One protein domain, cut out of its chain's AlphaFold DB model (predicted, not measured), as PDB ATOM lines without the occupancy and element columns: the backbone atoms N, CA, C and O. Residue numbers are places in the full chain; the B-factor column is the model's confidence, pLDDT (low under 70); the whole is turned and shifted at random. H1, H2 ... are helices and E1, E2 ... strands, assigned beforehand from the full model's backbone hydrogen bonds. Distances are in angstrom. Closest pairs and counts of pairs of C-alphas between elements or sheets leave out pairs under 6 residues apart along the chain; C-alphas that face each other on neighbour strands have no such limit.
ATOM      1  N   VAL A   2     161.071 206.167 219.086       77.44
ATOM      2  CA  VAL A   2     160.413 206.878 217.978       77.44
ATOM      3  C   VAL A   2     160.555 206.003 216.741       77.44
ATOM      4  O   VAL A   2     161.658 205.548 216.452       77.44
ATOM      5  N   TYR A   3     159.439 205.707 216.087       77.12
ATOM      6  CA  TYR A   3     159.385 205.018 214.804       77.12
ATOM      7  C   TYR A   3     159.126 206.050 213.711       77.12
ATOM      8  O   TYR A   3     158.188 206.831 213.840       77.12
ATOM      9  N   THR A   4     159.922 206.041 212.653       78.69
ATOM     10  CA  THR A   4     159.738 206.860 211.450       78.69
ATOM     11  C   THR A   4     159.924 205.965 210.230       78.69
ATOM     12  O   THR A   4     160.707 205.014 210.265       78.69
ATOM     13  N   SER A   5     159.196 206.249 209.156       72.75
ATOM     14  CA  SER A   5     159.354 205.590 207.855       72.75
ATOM     15  C   SER A   5     159.151 206.605 206.742       72.75
ATOM     16  O   SER A   5     158.605 207.671 207.002       72.75
ATOM     17  N   THR A   6     159.558 206.262 205.520       68.56
ATOM     18  CA  THR A   6     159.325 207.098 204.332       68.56
ATOM     19  C   THR A   6     157.844 207.453 204.188       68.56
ATOM     20  O   THR A   6     157.523 208.623 204.083       68.56
ATOM     21  N   ASP A   7     156.953 206.473 204.368       63.81
ATOM     22  CA  ASP A   7     155.497 206.675 204.279       63.81
ATOM     23  C   ASP A   7     154.887 207.395 205.510       63.81
ATOM     24  O   ASP A   7     153.712 207.750 205.525       63.81
ATOM     25  N   TYR A   8     155.652 207.556 206.602       69.44
ATOM     26  CA  TYR A   8     155.195 208.192 207.850       69.44
ATOM     27  C   TYR A   8     156.324 209.028 208.472       69.44
ATOM     28  O   TYR A   8     156.842 208.687 209.549       69.44
ATOM     29  N   PRO A   9     156.717 210.128 207.813       66.88
ATOM     30  CA  PRO A   9     157.892 210.921 208.181       66.88
ATOM     31  C   PRO A   9     157.732 211.598 209.546       66.88
ATOM     32  O   PRO A   9     158.665 211.651 210.348       66.88
ATOM     33  N   MET A  10     156.501 212.003 209.870       74.38
ATOM     34  CA  MET A  10     156.126 212.576 211.168       74.38
ATOM     35  C   MET A  10     156.316 211.593 212.332       74.38
ATOM     36  O   MET A  10     156.480 212.002 213.486       74.38
ATOM     37  N   GLY A  11     156.310 210.295 212.028       78.19
ATOM     38  CA  GLY A  11     156.608 209.222 212.956       78.19
ATOM     39  C   GLY A  11     155.612 209.019 214.098       78.19
ATOM     40  O   GLY A  11     154.656 209.764 214.332       78.19
ATOM     41  N   PHE A  12     155.877 207.960 214.858       84.44
ATOM     42  CA  PHE A  12     155.136 207.558 216.043       84.44
ATOM     43  C   PHE A  12     156.091 207.407 217.226       84.44
ATOM     44  O   PHE A  12     156.995 206.570 217.239       84.44
ATOM     45  N   GLY A  13     155.887 208.227 218.252       84.81
ATOM     46  CA  GLY A  13     156.639 208.176 219.498       84.81
ATOM     47  C   GLY A  13     155.929 207.323 220.543       84.81
ATOM     48  O   GLY A  13     154.770 207.569 220.860       84.81
ATOM     49  N   VAL A  14     156.636 206.373 221.146       86.50
ATOM     50  CA  VAL A  14     156.193 205.632 222.334       86.50
ATOM     51  C   VAL A  14     156.925 206.180 223.554       86.50
ATOM     52  O   VAL A  14     158.160 206.108 223.622       86.50
ATOM     53  N   MET A  15     156.162 206.730 224.501       89.00
ATOM     54  CA  MET A  15     156.670 207.216 225.789       89.00
ATOM     55  C   MET A  15     156.502 206.159 226.879       89.00
ATOM     56  O   MET A  15     157.425 205.924 227.647       89.00
ATOM     57  N   ASP A  16     155.331 205.524 226.932       90.12
ATOM     58  CA  ASP A  16     154.984 204.539 227.953       90.12
ATOM     59  C   ASP A  16     153.954 203.547 227.392       90.12
ATOM     60  O   ASP A  16     153.064 203.933 226.631       90.12
ATOM     61  N   GLY A  17     154.062 202.270 227.746       91.62
ATOM     62  CA  GLY A  17     153.243 201.214 227.166       91.62
ATOM     63  C   GLY A  17     153.187 199.958 228.032       91.62
ATOM     64  O   GLY A  17     154.219 199.410 228.396       91.62
ATOM     65  N   SER A  18     151.976 199.474 228.309       93.81
ATOM     66  CA  SER A  18     151.706 198.162 228.899       93.81
ATOM     67  C   SER A  18     150.733 197.401 228.008       93.81
ATOM     68  O   SER A  18     149.615 197.864 227.743       93.81
ATOM     69  N   MET A  19     151.165 196.229 227.550       94.12
ATOM     70  CA  MET A  19     150.389 195.353 226.682       94.12
ATOM     71  C   MET A  19     150.479 193.914 227.184       94.12
ATOM     72  O   MET A  19     151.548 193.466 227.599       94.12
ATOM     73  N   THR A  20     149.372 193.179 227.120       95.50
ATOM     74  CA  THR A  20     149.359 191.739 227.393       95.50
ATOM     75  C   THR A  20     148.977 190.975 226.138       95.50
ATOM     76  O   THR A  20     148.082 191.360 225.388       95.50
ATOM     77  N   PHE A  21     149.682 189.878 225.893       94.50
ATOM     78  CA  PHE A  21     149.569 189.122 224.656       94.50
ATOM     79  C   PHE A  21     149.025 187.732 224.944       94.50
ATOM     80  O   PHE A  21     149.489 187.039 225.849       94.50
ATOM     81  N   ASN A  22     148.066 187.304 224.133       90.00
ATOM     82  CA  ASN A  22     147.697 185.906 223.988       90.00
ATOM     83  C   ASN A  22     147.543 185.582 222.493       90.00
ATOM     84  O   ASN A  22     147.315 186.498 221.706       90.00
ATOM     85  N   PRO A  23     147.585 184.302 222.080       86.94
ATOM     86  CA  PRO A  23     147.578 183.938 220.660       86.94
ATOM     87  C   PRO A  23     146.416 184.503 219.822       86.94
ATOM     88  O   PRO A  23     146.511 184.536 218.600       86.94
ATOM     89  N   LYS A  24     145.313 184.934 220.450       84.31
ATOM     90  CA  LYS A  24     144.154 185.528 219.768       84.31
ATOM     91  C   LYS A  24     144.153 187.059 219.795       84.31
ATOM     92  O   LYS A  24     143.590 187.673 218.886       84.31
ATOM     93  N   ARG A  25     144.708 187.684 220.839       93.00
ATOM     94  CA  ARG A  25     144.545 189.115 221.125       93.00
ATOM     95  C   ARG A  25     145.752 189.718 221.855       93.00
ATOM     96  O   ARG A  25     146.253 189.150 222.821       93.00
ATOM     97  N   MET A  26     146.132 190.915 221.418       95.25
ATOM     98  CA  MET A  26     146.976 191.864 222.138       95.25
ATOM     99  C   MET A  26     146.067 192.878 222.845       95.25
ATOM    100  O   MET A  26     145.373 193.657 222.193       95.25
ATOM    101  N   GLU A  27     146.037 192.849 224.172       97.00
ATOM    102  CA  GLU A  27     145.347 193.838 225.004       97.00
ATOM    103  C   GLU A  27     146.290 195.013 225.276       97.00
ATOM    104  O   GLU A  27     147.403 194.837 225.769       97.00
ATOM    105  N   ILE A  28     145.834 196.222 224.975       96.50
ATOM    106  CA  ILE A  28     146.522 197.487 225.219       96.50
ATOM    107  C   ILE A  28     145.958 198.058 226.518       96.50
ATOM    108  O   ILE A  28     144.948 198.768 226.525       96.50
ATOM    109  N   GLN A  29     146.605 197.729 227.635       96.62
ATOM    110  CA  GLN A  29     146.200 198.225 228.952       96.62
ATOM    111  C   GLN A  29     146.483 199.720 229.085       96.62
ATOM    112  O   GLN A  29     145.694 200.462 229.670       96.62
ATOM    113  N   ARG A  30     147.615 200.161 228.531       95.44
ATOM    114  CA  ARG A  30     148.023 201.561 228.499       95.44
ATOM    115  C   ARG A  30     148.991 201.783 227.354       95.44
ATOM    116  O   ARG A  30     149.970 201.061 227.238       95.44
ATOM    117  N   PHE A  31     148.754 202.804 226.553       95.69
ATOM    118  CA  PHE A  31     149.713 203.303 225.579       95.69
ATOM    119  C   PHE A  31     149.692 204.823 225.637       95.69
ATOM    120  O   PHE A  31     148.636 205.422 225.462       95.69
ATOM    121  N   VAL A  32     150.834 205.444 225.911       96.00
ATOM    122  CA  VAL A  32     151.019 206.896 225.916       96.00
ATOM    123  C   VAL A  32     152.159 207.222 224.969       96.00
ATOM    124  O   VAL A  32     153.268 206.694 225.084       96.00
ATOM    125  N   GLY A  33     151.881 208.103 224.022       94.12
ATOM    126  CA  GLY A  33     152.806 208.389 222.946       94.12
ATOM    127  C   GLY A  33     152.457 209.649 222.180       94.12
ATOM    128  O   GLY A  33     151.707 210.511 222.647       94.12
ATOM    129  N   ARG A  34     153.027 209.749 220.985       92.88
ATOM    130  CA  ARG A  34     152.792 210.826 220.030       92.88
ATOM    131  C   ARG A  34     152.582 210.238 218.640       92.88
ATOM    132  O   ARG A  34     153.298 209.316 218.267       92.88
ATOM    133  N   ALA A  35     151.626 210.778 217.901       90.69
ATOM    134  CA  ALA A  35     151.490 210.583 216.461       90.69
ATOM    135  C   ALA A  35     151.809 211.934 215.812       90.69
ATOM    136  O   ALA A  35     151.054 212.889 216.012       90.69
ATOM    137  N   GLY A  36     152.958 212.053 215.143       88.75
ATOM    138  CA  GLY A  36     153.496 213.353 214.741       88.75
ATOM    139  C   GLY A  36     153.634 214.309 215.932       88.75
ATOM    140  O   GLY A  36     154.181 213.965 216.992       88.75
ATOM    141  N   SER A  37     153.072 215.513 215.816       90.94
ATOM    142  CA  SER A  37     153.053 216.485 216.917       90.94
ATOM    143  C   SER A  37     151.972 216.211 217.978       90.94
ATOM    144  O   SER A  37     151.935 216.872 219.027       90.94
ATOM    145  N   SER A  38     151.111 215.219 217.752       94.62
ATOM    146  CA  SER A  38     149.888 214.999 218.523       94.62
ATOM    147  C   SER A  38     150.111 214.045 219.698       94.62
ATOM    148  O   SER A  38     150.387 212.868 219.467       94.62
ATOM    149  N   PRO A  39     149.966 214.471 220.969       95.75
ATOM    150  CA  PRO A  39     149.983 213.543 222.096       95.75
ATOM    151  C   PRO A  39     148.766 212.616 222.048       95.75
ATOM    152  O   PRO A  39     147.631 213.083 221.939       95.75
ATOM    153  N   ILE A  40     148.990 211.313 222.189       96.38
ATOM    154  CA  ILE A  40     147.939 210.295 222.157       96.38
ATOM    155  C   ILE A  40     148.028 209.369 223.368       96.38
ATOM    156  O   ILE A  40     149.108 209.028 223.849       96.38
ATOM    157  N   SER A  41     146.862 208.960 223.854       97.19
ATOM    158  CA  SER A  41     146.701 207.913 224.852       97.19
ATOM    159  C   SER A  41     145.674 206.907 224.352       97.19
ATOM    160  O   SER A  41     144.551 207.286 224.008       97.19
ATOM    161  N   VAL A  42     146.070 205.639 224.277       97.12
ATOM    162  CA  VAL A  42     145.275 204.563 223.684       97.12
ATOM    163  C   VAL A  42     145.128 203.410 224.669       97.12
ATOM    164  O   VAL A  42     146.086 202.999 225.324       97.12
ATOM    165  N   THR A  43     143.915 202.878 224.763       98.19
ATOM    166  CA  THR A  43     143.611 201.610 225.442       98.19
ATOM    167  C   THR A  43     142.678 200.775 224.576       98.19
ATOM    168  O   THR A  43     142.021 201.310 223.686       98.19
ATOM    169  N   GLY A  44     142.593 199.471 224.819       97.31
ATOM    170  CA  GLY A  44     141.694 198.577 224.088       97.31
ATOM    171  C   GLY A  44     142.416 197.328 223.633       97.31
ATOM    172  O   GLY A  44     143.233 196.800 224.374       97.31
ATOM    173  N   PHE A  45     142.133 196.847 222.428       96.94
ATOM    174  CA  PHE A  45     142.751 195.625 221.939       96.94
ATOM    175  C   PHE A  45     142.922 195.590 220.430       96.94
ATOM    176  O   PHE A  45     142.171 196.212 219.676       96.94
ATOM    177  N   VAL A  46     143.850 194.733 220.011       96.31
ATOM    178  CA  VAL A  46     144.057 194.310 218.630       96.31
ATOM    179  C   VAL A  46     143.996 192.785 218.568       96.31
ATOM    180  O   VAL A  46     144.508 192.080 219.436       96.31
ATOM    181  N   GLN A  47     143.336 192.253 217.554       95.75
ATOM    182  CA  GLN A  47     143.137 190.834 217.300       95.75
ATOM    183  C   GLN A  47     143.727 190.457 215.948       95.75
ATOM    184  O   GLN A  47     143.957 191.300 215.086       95.75
ATOM    185  N   ASN A  48     143.972 189.158 215.781       91.75
ATOM    186  CA  ASN A  48     144.529 188.590 214.554       91.75
ATOM    187  C   ASN A  48     145.942 189.095 214.197       91.75
ATOM    188  O   ASN A  48     146.394 188.917 213.072       91.75
ATOM    189  N   TYR A  49     146.665 189.681 215.156       89.19
ATOM    190  CA  TYR A  49     147.985 190.276 214.933       89.19
ATOM    191  C   TYR A  49     149.044 189.260 214.466       89.19
ATOM    192  O   TYR A  49     149.869 189.587 213.620       89.19
ATOM    193  N   LEU A  50     148.994 188.009 214.953       88.69
ATOM    194  CA  LEU A  50     149.902 186.947 214.498       88.69
ATOM    195  C   LEU A  50     149.614 186.526 213.056       88.69
ATOM    196  O   LEU A  50     150.537 186.428 212.256       88.69
ATOM    197  N   ALA A  51     148.344 186.292 212.711       89.38
ATOM    198  CA  ALA A  51     147.980 185.887 211.357       89.38
ATOM    199  C   ALA A  51     148.220 187.025 210.359       89.38
ATOM    200  O   ALA A  51     148.736 186.764 209.283       89.38
ATOM    201  N   TYR A  52     147.919 188.270 210.743       88.94
ATOM    202  CA  TYR A  52     148.244 189.472 209.973       88.94
ATOM    203  C   TYR A  52     149.730 189.559 209.624       88.94
ATOM    204  O   TYR A  52     150.086 189.867 208.494       88.94
ATOM    205  N   PHE A  53     150.599 189.251 210.587       87.00
ATOM    206  CA  PHE A  53     152.042 189.301 210.383       87.00
ATOM    207  C   PHE A  53     152.596 188.090 209.610       87.00
ATOM    208  O   PHE A  53     153.553 188.228 208.856       87.00
ATOM    209  N   MET A  54     152.033 186.893 209.810       89.75
ATOM    210  CA  MET A  54     152.598 185.638 209.287       89.75
ATOM    211  C   MET A  54     151.988 185.162 207.966       89.75
ATOM    212  O   MET A  54     152.602 184.347 207.278       89.75
ATOM    213  N   LEU A  55     150.770 185.591 207.632       90.06
ATOM    214  CA  LEU A  55     150.012 185.096 206.485       90.06
ATOM    215  C   LEU A  55     149.588 186.262 205.579       90.06
ATOM    216  O   LEU A  55     149.177 187.307 206.082       90.06
ATOM    217  N   PRO A  56     149.620 186.083 204.246       86.25
ATOM    218  CA  PRO A  56     149.125 187.095 203.321       86.25
ATOM    219  C   PRO A  56     147.607 187.286 203.466       86.25
ATOM    220  O   PRO A  56     146.879 186.366 203.859       86.25
ATOM    221  N   ASP A  57     147.133 188.485 203.120       84.69
ATOM    222  CA  ASP A  57     145.711 188.856 203.021       84.69
ATOM    223  C   ASP A  57     144.879 188.676 204.304       84.69
ATOM    224  O   ASP A  57     143.649 188.576 204.266       84.69
ATOM    225  N   GLN A  58     145.526 188.634 205.466       90.25
ATOM    226  CA  GLN A  58     144.833 188.640 206.748       90.25
ATOM    227  C   GLN A  58     144.459 190.065 207.159       90.25
ATOM    228  O   GLN A  58     145.153 191.020 206.825       90.25
ATOM    229  N   LYS A  59     143.350 190.214 207.896       91.38
ATOM    230  CA  LYS A  59     142.914 191.513 208.433       91.38
ATOM    231  C   LYS A  59     143.370 191.691 209.877       91.38
ATOM    232  O   LYS A  59     143.182 190.786 210.690       91.38
ATOM    233  N   LEU A  60     143.906 192.858 210.205       93.75
ATOM    234  CA  LEU A  60     144.176 193.292 211.566       93.75
ATOM    235  C   LEU A  60     142.924 193.969 212.115       93.75
ATOM    236  O   LEU A  60     142.486 194.986 211.582       93.75
ATOM    237  N   THR A  61     142.332 193.403 213.163       95.94
ATOM    238  CA  THR A  61     141.081 193.923 213.727       95.94
ATOM    239  C   THR A  61     141.318 194.507 215.110       95.94
ATOM    240  O   THR A  61     142.204 194.061 215.835       95.94
ATOM    241  N   GLY A  62     140.556 195.516 215.521       96.50
ATOM    242  CA  GLY A  62     140.805 196.148 216.813       96.50
ATOM    243  C   GLY A  62     139.733 197.127 217.245       96.50
ATOM    244  O   GLY A  62     139.093 197.786 216.428       96.50
ATOM    245  N   LYS A  63     139.553 197.240 218.561       97.94
ATOM    246  CA  LYS A  63     138.706 198.267 219.167       97.94
ATOM    247  C   LYS A  63     139.493 198.986 220.241       97.94
ATOM    248  O   LYS A  63     139.988 198.366 221.181       97.94
ATOM    249  N   MET A  64     139.594 200.296 220.090       98.06
ATOM    250  CA  MET A  64     140.450 201.149 220.898       98.06
ATOM    251  C   MET A  64     139.688 202.381 221.385       98.06
ATOM    252  O   MET A  64     138.725 202.827 220.765       98.06
ATOM    253  N   SER A  65     140.123 202.930 222.510       98.31
ATOM    254  CA  SER A  65     139.733 204.246 223.007       98.31
ATOM    255  C   SER A  65     140.910 205.188 222.804       98.31
ATOM    256  O   SER A  65     141.966 204.972 223.392       98.31
ATOM    257  N   LEU A  66     140.731 206.218 221.981       97.81
ATOM    258  CA  LEU A  66     141.752 207.219 221.679       97.81
ATOM    259  C   LEU A  66     141.449 208.506 222.445       97.81
ATOM    260  O   LEU A  66     140.418 209.142 222.230       97.81
ATOM    261  N   ASN A  67     142.374 208.915 223.307       98.19
ATOM    262  CA  ASN A  67     142.322 210.180 224.024       98.19
ATOM    263  C   ASN A  67     143.474 211.079 223.581       98.19
ATOM    264  O   ASN A  67     144.614 210.629 223.481       98.19
ATOM    265  N   SER A  68     143.196 212.361 223.359       97.62
ATOM    266  CA  SER A  68     144.235 213.328 222.999       97.62
ATOM    267  C   SER A  68     143.889 214.742 223.470       97.62
ATOM    268  O   SER A  68     142.730 215.159 223.476       97.62
ATOM    269  N   GLN A  69     144.911 215.501 223.872       97.44
ATOM    270  CA  GLN A  69     144.762 216.933 224.155       97.44
ATOM    271  C   GLN A  69     144.685 217.753 222.863       97.44
ATOM    272  O   GLN A  69     143.890 218.689 222.758       97.44
ATOM    273  N   LYS A  70     145.493 217.386 221.870       96.94
ATOM    274  CA  LYS A  70     145.556 218.035 220.567       96.94
ATOM    275  C   LYS A  70     145.911 216.987 219.521       96.94
ATOM    276  O   LYS A  70     146.910 216.293 219.691       96.94
ATOM    277  N   PHE A  71     145.124 216.913 218.457       96.62
ATOM    278  CA  PHE A  71     145.400 216.065 217.309       96.62
ATOM    279  C   PHE A  71     145.451 216.916 216.041       96.62
ATOM    280  O   PHE A  71     144.474 217.582 215.710       96.62
ATOM    281  N   ASN A  72     146.596 216.948 215.373       94.94
ATOM    282  CA  ASN A  72     146.785 217.662 214.122       94.94
ATOM    283  C   ASN A  72     146.595 216.688 212.959       94.94
ATOM    284  O   ASN A  72     147.424 215.803 212.769       94.94
ATOM    285  N   VAL A  73     145.485 216.820 212.231       90.94
ATOM    286  CA  VAL A  73     145.200 215.987 211.055       90.94
ATOM    287  C   VAL A  73     145.995 216.478 209.847       90.94
ATOM    288  O   VAL A  73     146.386 215.664 209.024       90.94
ATOM    289  N   ASN A  74     146.310 217.775 209.782       88.81
ATOM    290  CA  ASN A  74     146.985 218.391 208.635       88.81
ATOM    291  C   ASN A  74     148.352 217.763 208.362       88.81
ATOM    292  O   ASN A  74     148.749 217.664 207.216       88.81
ATOM    293  N   GLU A  75     149.036 217.280 209.403       86.19
ATOM    294  CA  GLU A  75     150.327 216.578 209.302       86.19
ATOM    295  C   GLU A  75     150.269 215.264 208.515       86.19
ATOM    296  O   GLU A  75     151.310 214.723 208.163       86.19
ATOM    297  N   TRP A  76     149.069 214.739 208.273       80.94
ATOM    298  CA  TRP A  76     148.834 213.480 207.566       80.94
ATOM    299  C   TRP A  76     148.226 213.695 206.178       80.94
ATOM    300  O   TRP A  76     147.822 212.726 205.546       80.94
ATOM    301  N   LEU A  77     148.098 214.955 205.750       76.88
ATOM    302  CA  LEU A  77     147.488 215.358 204.484       76.88
ATOM    303  C   LEU A  77     148.487 216.071 203.558       76.88
ATOM    304  O   LEU A  77     148.047 216.661 202.585       76.88
ATOM    305  N   VAL A  78     149.788 216.084 203.870       66.62
ATOM    306  CA  VAL A  78     150.820 216.810 203.100       66.62
ATOM    307  C   VAL A  78     151.510 215.875 202.103       66.62
ATOM    308  O   VAL A  78     151.730 214.712 202.433       66.62
ATOM    309  N   GLU A 104     146.887 216.213 199.997       72.81
ATOM    310  CA  GLU A 104     146.731 214.989 199.207       72.81
ATOM    311  C   GLU A 104     145.642 214.075 199.776       72.81
ATOM    312  O   GLU A 104     145.247 214.148 200.947       72.81
ATOM    313  N   VAL A 105     145.138 213.185 198.918       75.75
ATOM    314  CA  VAL A 105     144.166 212.156 199.291       75.75
ATOM    315  C   VAL A 105     144.779 211.211 200.325       75.75
ATOM    316  O   VAL A 105     145.714 210.471 200.037       75.75
ATOM    317  N   PHE A 106     144.190 211.168 201.521       79.00
ATOM    318  CA  PHE A 106     144.592 210.219 202.558       79.00
ATOM    319  C   PHE A 106     144.142 208.793 202.204       79.00
ATOM    320  O   PHE A 106     142.991 208.426 202.453       79.00
ATOM    321  N   GLU A 107     145.039 207.964 201.661       82.06
ATOM    322  CA  GLU A 107     144.729 206.558 201.378       82.06
ATOM    323  C   GLU A 107     144.461 205.780 202.675       82.06
ATOM    324  O   GLU A 107     145.294 205.692 203.579       82.06
ATOM    325  N   VAL A 108     143.284 205.155 202.761       83.81
ATOM    326  CA  VAL A 108     142.928 204.308 203.902       83.81
ATOM    327  C   VAL A 108     143.509 202.907 203.671       83.81
ATOM    328  O   VAL A 108     143.077 202.227 202.734       83.81
ATOM    329  N   PRO A 109     144.428 202.408 204.523       83.50
ATOM    330  CA  PRO A 109     145.130 201.160 204.244       83.50
ATOM    331  C   PRO A 109     144.210 199.938 204.136       83.50
ATOM    332  O   PRO A 109     143.255 199.757 204.903       83.50
ATOM    333  N   LYS A 110     144.550 199.031 203.214       86.00
ATOM    334  CA  LYS A 110     143.932 197.702 203.124       86.00
ATOM    335  C   LYS A 110     144.320 196.839 204.324       86.00
ATOM    336  O   LYS A 110     145.384 196.991 204.911       86.00
ATOM    337  N   GLY A 111     143.459 195.879 204.663       87.69
ATOM    338  CA  GLY A 111     143.757 194.887 205.701       87.69
ATOM    339  C   GLY A 111     143.583 195.382 207.139       87.69
ATOM    340  O   GLY A 111     143.855 194.618 208.058       87.69
ATOM    341  N   ILE A 112     143.083 196.601 207.355       91.19
ATOM    342  CA  ILE A 112     142.780 197.140 208.686       91.19
ATOM    343  C   ILE A 112     141.262 197.169 208.914       91.19
ATOM    344  O   ILE A 112     140.489 197.517 208.023       91.19
ATOM    345  N   ASP A 113     140.846 196.781 210.120       95.50
ATOM    346  CA  ASP A 113     139.484 196.907 210.642       95.50
ATOM    347  C   ASP A 113     139.538 197.427 212.084       95.50
ATOM    348  O   ASP A 113     139.508 196.667 213.060       95.50
ATOM    349  N   PHE A 114     139.688 198.740 212.221       97.12
ATOM    350  CA  PHE A 114     139.831 199.400 213.511       97.12
ATOM    351  C   PHE A 114     138.631 200.259 213.842       97.12
ATOM    352  O   PHE A 114     138.113 200.991 213.013       97.12
ATOM    353  N   THR A 115     138.217 200.199 215.101       98.12
ATOM    354  CA  THR A 115     137.195 201.073 215.667       98.12
ATOM    355  C   THR A 115     137.800 201.873 216.810       98.12
ATOM    356  O   THR A 115     138.203 201.303 217.826       98.12
ATOM    357  N   PHE A 116     137.833 203.193 216.671       97.88
ATOM    358  CA  PHE A 116     138.311 204.120 217.685       97.88
ATOM    359  C   PHE A 116     137.144 204.858 218.333       97.88
ATOM    360  O   PHE A 116     136.390 205.558 217.666       97.88
ATOM    361  N   ASN A 117     137.034 204.751 219.653       98.38
ATOM    362  CA  ASN A 117     136.212 205.637 220.468       98.38
ATOM    363  C   ASN A 117     137.057 206.860 220.817       98.38
ATOM    364  O   ASN A 117     137.935 206.797 221.679       98.38
ATOM    365  N   CYS A 118     136.829 207.955 220.106       97.94
ATOM    366  CA  CYS A 118     137.648 209.151 220.174       97.94
ATOM    367  C   CYS A 118     137.124 210.119 221.239       97.94
ATOM    368  O   CYS A 118     135.928 210.410 221.311       97.94
ATOM    369  N   LYS A 119     138.049 210.677 222.021       98.50
ATOM    370  CA  LYS A 119     137.844 211.831 222.900       98.50
ATOM    371  C   LYS A 119     139.048 212.760 222.777       98.50
ATOM    372  O   LYS A 119     140.087 212.545 223.399       98.50
ATOM    373  N   ILE A 120     138.910 213.791 221.953       98.38
ATOM    374  CA  ILE A 120     139.999 214.703 221.606       98.38
ATOM    375  C   ILE A 120     139.599 216.135 221.955       98.38
ATOM    376  O   ILE A 120     138.554 216.623 221.530       98.38
ATOM    377  N   ASN A 121     140.420 216.829 222.741       98.31
ATOM    378  CA  ASN A 121     140.082 218.178 223.196       98.31
ATOM    379  C   ASN A 121     140.160 219.213 222.070       98.31
ATOM    380  O   ASN A 121     139.278 220.068 221.985       98.31
ATOM    381  N   THR A 122     141.174 219.121 221.210       98.25
ATOM    382  CA  THR A 122     141.339 219.986 220.038       98.25
ATOM    383  C   THR A 122     141.790 219.162 218.840       98.25
ATOM    384  O   THR A 122     142.776 218.442 218.941       98.25
ATOM    385  N   VAL A 123     141.097 219.283 217.715       97.62
ATOM    386  CA  VAL A 123     141.522 218.739 216.423       97.62
ATOM    387  C   VAL A 123     141.796 219.904 215.482       97.62
ATOM    388  O   VAL A 123     140.984 220.828 215.411       97.62
ATOM    389  N   LEU A 124     142.939 219.878 214.807       95.81
ATOM    390  CA  LEU A 124     143.246 220.787 213.706       95.81
ATOM    391  C   LEU A 124     143.028 220.034 212.396       95.81
ATOM    392  O   LEU A 124     143.564 218.936 212.247       95.81
ATOM    393  N   TYR A 125     142.199 220.591 211.520       91.62
ATOM    394  CA  TYR A 125     141.878 220.031 210.211       91.62
ATOM    395  C   TYR A 125     141.714 221.173 209.211       91.62
ATOM    396  O   TYR A 125     140.819 221.996 209.400       91.62
ATOM    397  N   ASP A 126     142.553 221.225 208.181       88.19
ATOM    398  CA  ASP A 126     142.647 222.337 207.237       88.19
ATOM    399  C   ASP A 126     142.715 223.681 208.006       88.19
ATOM    400  O   ASP A 126     143.511 223.826 208.945       88.19
ATOM    401  N   ASN A 127     141.830 224.627 207.694       88.00
ATOM    402  CA  ASN A 127     141.673 225.912 208.368       88.00
ATOM    403  C   ASN A 127     140.780 225.852 209.630       88.00
ATOM    404  O   ASN A 127     140.525 226.877 210.276       88.00
ATOM    405  N   LEU A 128     140.289 224.669 210.012       94.19
ATOM    406  CA  LEU A 128     139.359 224.477 211.120       94.19
ATOM    407  C   LEU A 128     140.063 224.056 212.408       94.19
ATOM    408  O   LEU A 128     140.887 223.145 212.471       94.19
ATOM    409  N   THR A 129     139.611 224.662 213.505       97.12
ATOM    410  CA  THR A 129     139.867 224.169 214.860       97.12
ATOM    411  C   THR A 129     138.583 223.574 215.424       97.12
ATOM    412  O   THR A 129     137.622 224.296 215.714       97.12
ATOM    413  N   LEU A 130     138.562 222.255 215.607       97.88
ATOM    414  CA  LEU A 130     137.444 221.530 216.205       97.88
ATOM    415  C   LEU A 130     137.726 221.313 217.691       97.88
ATOM    416  O   LEU A 130     138.759 220.769 218.071       97.88
ATOM    417  N   LYS A 131     136.808 221.724 218.558       98.50
ATOM    418  CA  LYS A 131     136.952 221.609 220.014       98.50
ATOM    419  C   LYS A 131     136.041 220.521 220.562       98.50
ATOM    420  O   LYS A 131     134.895 220.400 220.136       98.50
ATOM    421  N   LYS A 132     136.518 219.799 221.578       98.12
ATOM    422  CA  LYS A 132     135.770 218.765 222.314       98.12
ATOM    423  C   LYS A 132     135.204 217.680 221.385       98.12
ATOM    424  O   LYS A 132     134.028 217.334 221.487       98.12
ATOM    425  N   MET A 133     136.034 217.162 220.479       98.38
ATOM    426  CA  MET A 133     135.638 216.092 219.572       98.38
ATOM    427  C   MET A 133     135.398 214.790 220.340       98.38
ATOM    428  O   MET A 133     136.267 214.315 221.073       98.38
ATOM    429  N   THR A 134     134.224 214.197 220.152       98.56
ATOM    430  CA  THR A 134     133.865 212.881 220.693       98.56
ATOM    431  C   THR A 134     133.091 212.075 219.663       98.56
ATOM    432  O   THR A 134     132.359 212.662 218.875       98.56
ATOM    433  N   GLY A 135     133.217 210.752 219.671       97.88
ATOM    434  CA  GLY A 135     132.451 209.858 218.795       97.88
ATOM    435  C   GLY A 135     133.283 208.672 218.335       97.88
ATOM    436  O   GLY A 135     134.379 208.451 218.849       97.88
ATOM    437  N   GLU A 136     132.759 207.903 217.391       98.12
ATOM    438  CA  GLU A 136     133.424 206.705 216.886       98.12
ATOM    439  C   GLU A 136     133.946 206.931 215.462       98.12
ATOM    440  O   GLU A 136     133.255 207.510 214.618       98.12
ATOM    441  N   VAL A 137     135.182 206.496 215.214       97.31
ATOM    442  CA  VAL A 137     135.834 206.499 213.900       97.31
ATOM    443  C   VAL A 137     136.207 205.062 213.566       97.31
ATOM    444  O   VAL A 137     136.901 204.407 214.342       97.31
ATOM    445  N   ILE A 138     135.733 204.563 212.433       97.25
ATOM    446  CA  ILE A 138     135.935 203.182 211.998       97.25
ATOM    447  C   ILE A 138     136.737 203.210 210.702       97.25
ATOM    448  O   ILE A 138     136.332 203.877 209.759       97.25
ATOM    449  N   LEU A 139     137.851 202.491 210.652       95.44
ATOM    450  CA  LEU A 139     138.664 202.309 209.456       95.44
ATOM    451  C   LEU A 139     138.492 200.868 209.008       95.44
ATOM    452  O   LEU A 139     138.902 199.958 209.730       95.44
ATOM    453  N   ARG A 140     137.854 200.656 207.860       93.94
ATOM    454  CA  ARG A 140     137.571 199.321 207.331       93.94
ATOM    455  C   ARG A 140     137.394 199.383 205.823       93.94
ATOM    456  O   ARG A 140     136.731 200.280 205.328       93.94
ATOM    457  N   ASP A 141     137.928 198.391 205.111       90.50
ATOM    458  CA  ASP A 141     137.682 198.193 203.672       90.50
ATOM    459  C   ASP A 141     137.966 199.457 202.824       90.50
ATOM    460  O   ASP A 141     137.213 199.793 201.909       90.50
ATOM    461  N   GLN A 142     139.079 200.139 203.144       91.25
ATOM    462  CA  GLN A 142     139.531 201.403 202.535       91.25
ATOM    463  C   GLN A 142     138.566 202.587 202.727       91.25
ATOM    464  O   GLN A 142     138.585 203.563 201.975       91.25
ATOM    465  N   GLU A 143     137.725 202.511 203.755       94.62
ATOM    466  CA  GLU A 143     136.773 203.546 204.122       94.62
ATOM    467  C   GLU A 143     136.992 203.995 205.573       94.62
ATOM    468  O   GLU A 143     137.199 203.179 206.479       94.62
ATOM    469  N   VAL A 144     136.906 205.305 205.799       95.50
ATOM    470  CA  VAL A 144     136.742 205.900 207.126       95.50
ATOM    471  C   VAL A 144     135.259 206.175 207.333       95.50
ATOM    472  O   VAL A 144     134.666 206.974 206.616       95.50
ATOM    473  N   ARG A 145     134.651 205.551 208.339       97.25
ATOM    474  CA  ARG A 145     133.279 205.827 208.774       97.25
ATOM    475  C   ARG A 145     133.280 206.609 210.073       97.25
ATOM    476  O   ARG A 145     133.946 206.252 211.043       97.25
ATOM    477  N   PHE A 146     132.450 207.637 210.113       97.44
ATOM    478  CA  PHE A 146     132.191 208.440 211.292       97.44
ATOM    479  C   PHE A 146     130.837 208.067 211.871       97.44
ATOM    480  O   PHE A 146     129.821 208.110 211.174       97.44
ATOM    481  N   HIS A 147     130.794 207.761 213.163       97.50
ATOM    482  CA  HIS A 147     129.550 207.466 213.855       97.50
ATOM    483  C   HIS A 147     129.378 208.371 215.075       97.50
ATOM    484  O   HIS A 147     130.165 208.363 216.023       97.50
ATOM    485  N   ALA A 148     128.315 209.177 215.027       96.44
ATOM    486  CA  ALA A 148     127.933 210.136 216.056       96.44
ATOM    487  C   ALA A 148     129.079 211.056 216.525       96.44
ATOM    488  O   ALA A 148     129.147 211.387 217.712       96.44
ATOM    489  N   LEU A 149     129.940 211.498 215.599       97.88
ATOM    490  CA  LEU A 149     130.954 212.509 215.883       97.88
ATOM    491  C   LEU A 149     130.283 213.805 216.335       97.88
ATOM    492  O   LEU A 149     129.332 214.272 215.714       97.88
ATOM    493  N   LYS A 150     130.776 214.390 217.421       98.50
ATOM    494  CA  LYS A 150     130.322 215.661 217.987       98.50
ATOM    495  C   LYS A 150     131.520 216.534 218.269       98.50
ATOM    496  O   LYS A 150     132.474 216.057 218.874       98.50
ATOM    497  N   PHE A 151     131.454 217.796 217.883       98.50
ATOM    498  CA  PHE A 151     132.508 218.775 218.132       98.50
ATOM    499  C   PHE A 151     131.946 220.193 218.048       98.50
ATOM    500  O   PHE A 151     130.842 220.415 217.551       98.50
ATOM    501  N   ASN A 152     132.717 221.163 218.527       98.50
ATOM    502  CA  ASN A 152     132.375 222.575 218.468       98.50
ATOM    503  C   ASN A 152     133.356 223.299 217.551       98.50
ATOM    504  O   ASN A 152     134.568 223.189 217.729       98.50
ATOM    505  N   THR A 153     132.843 224.074 216.610       98.00
ATOM    506  CA  THR A 153     133.638 224.956 215.752       98.00
ATOM    507  C   THR A 153     132.744 226.069 215.212       98.00
ATOM    508  O   THR A 153     131.526 226.007 215.382       98.00
ATOM    509  N   LEU A 154     133.333 227.108 214.616       97.38
ATOM    510  CA  LEU A 154     132.600 228.191 213.944       97.38
ATOM    511  C   LEU A 154     131.465 228.794 214.807       97.38
ATOM    512  O   LEU A 154     130.339 229.001 214.359       97.38
TER     513      LEU A 154
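This is residues 2 to 78 and 104 to 154 of the 500 residues of a protein of Bacteroidetes bacterium (UniProt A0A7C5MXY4). One long, twisted sheet of eight strands makes nearly the whole, a wall in which E2 to E8 each bend sharply; the short helix H1 stands beside the strands, not over them. The printed part has 128 residues and is mostly strand, in chain order E1 E2 E3 E4 H1 E5 E6 E7 E8. The mixed sheet runs in the order E1 to E8, with E1 E2 E3 E4 and E6 E7 E8 as meanders, each strand the antiparallel neighbour of the one before. It is compact, with a radius of gyration of the C-alphas of 15.0 A, and elongated, spanning 47 by 31 by 29 A.

Edge strand E1, residues 2 to 5, and E2, residues 8 to 22, form a hairpin, with N 3 and O 12 2.8 A apart. E2 bends by 91 degrees at residue 11 and forms a hairpin with E3, residues 25 to 35 (N 18 and O 30, 2.8 A). E3 forms a hairpin with E4, residues 38 to 47 (N 28 and O 44, 2.7 A). H1, residues 49 to 54, stands at the sheet's level, with a height over the sheet of 0.3 A; every O i to N i+4 pair in it is within hydrogen-bond range. E5, residues 60 to 72, is antiparallel to E4 (N 47 and O 61, 2.7 A); the closest C-alphas of H1 and E5 are those of Tyr 52 and Leu 60, 5.8 A apart. E6, residues 112 to 125, is parallel to E5 at 6 degrees (N 64 and O 115, 2.8 A). E7, residues 128 to 140, forms hairpins with E6 (N 116 and O 137, 2.8 A) and with edge strand E8, residues 143 to 153 (N 138 and O 145, 2.8 A). E1 and E8 are apart.

E1 begins at C-alpha 2 (160.413, 206.878, 217.978), and E8 ends at C-alpha 153 (133.638, 224.956, 215.752). E2, the longest strand by residues, measures 28.5 A, E7 25.5 A and E4 25.1 A.

The C-alphas of Met 54 and Leu 154 are the two farthest apart, 47.2 A. Residues 79 to 103 are not printed, and C-alphas 78 and 104 are 5.9 A apart across the cut, in the link from E5 to E6. The links printed whole are tight. Residues 6 to 9 and residue 78 have pLDDT under 70.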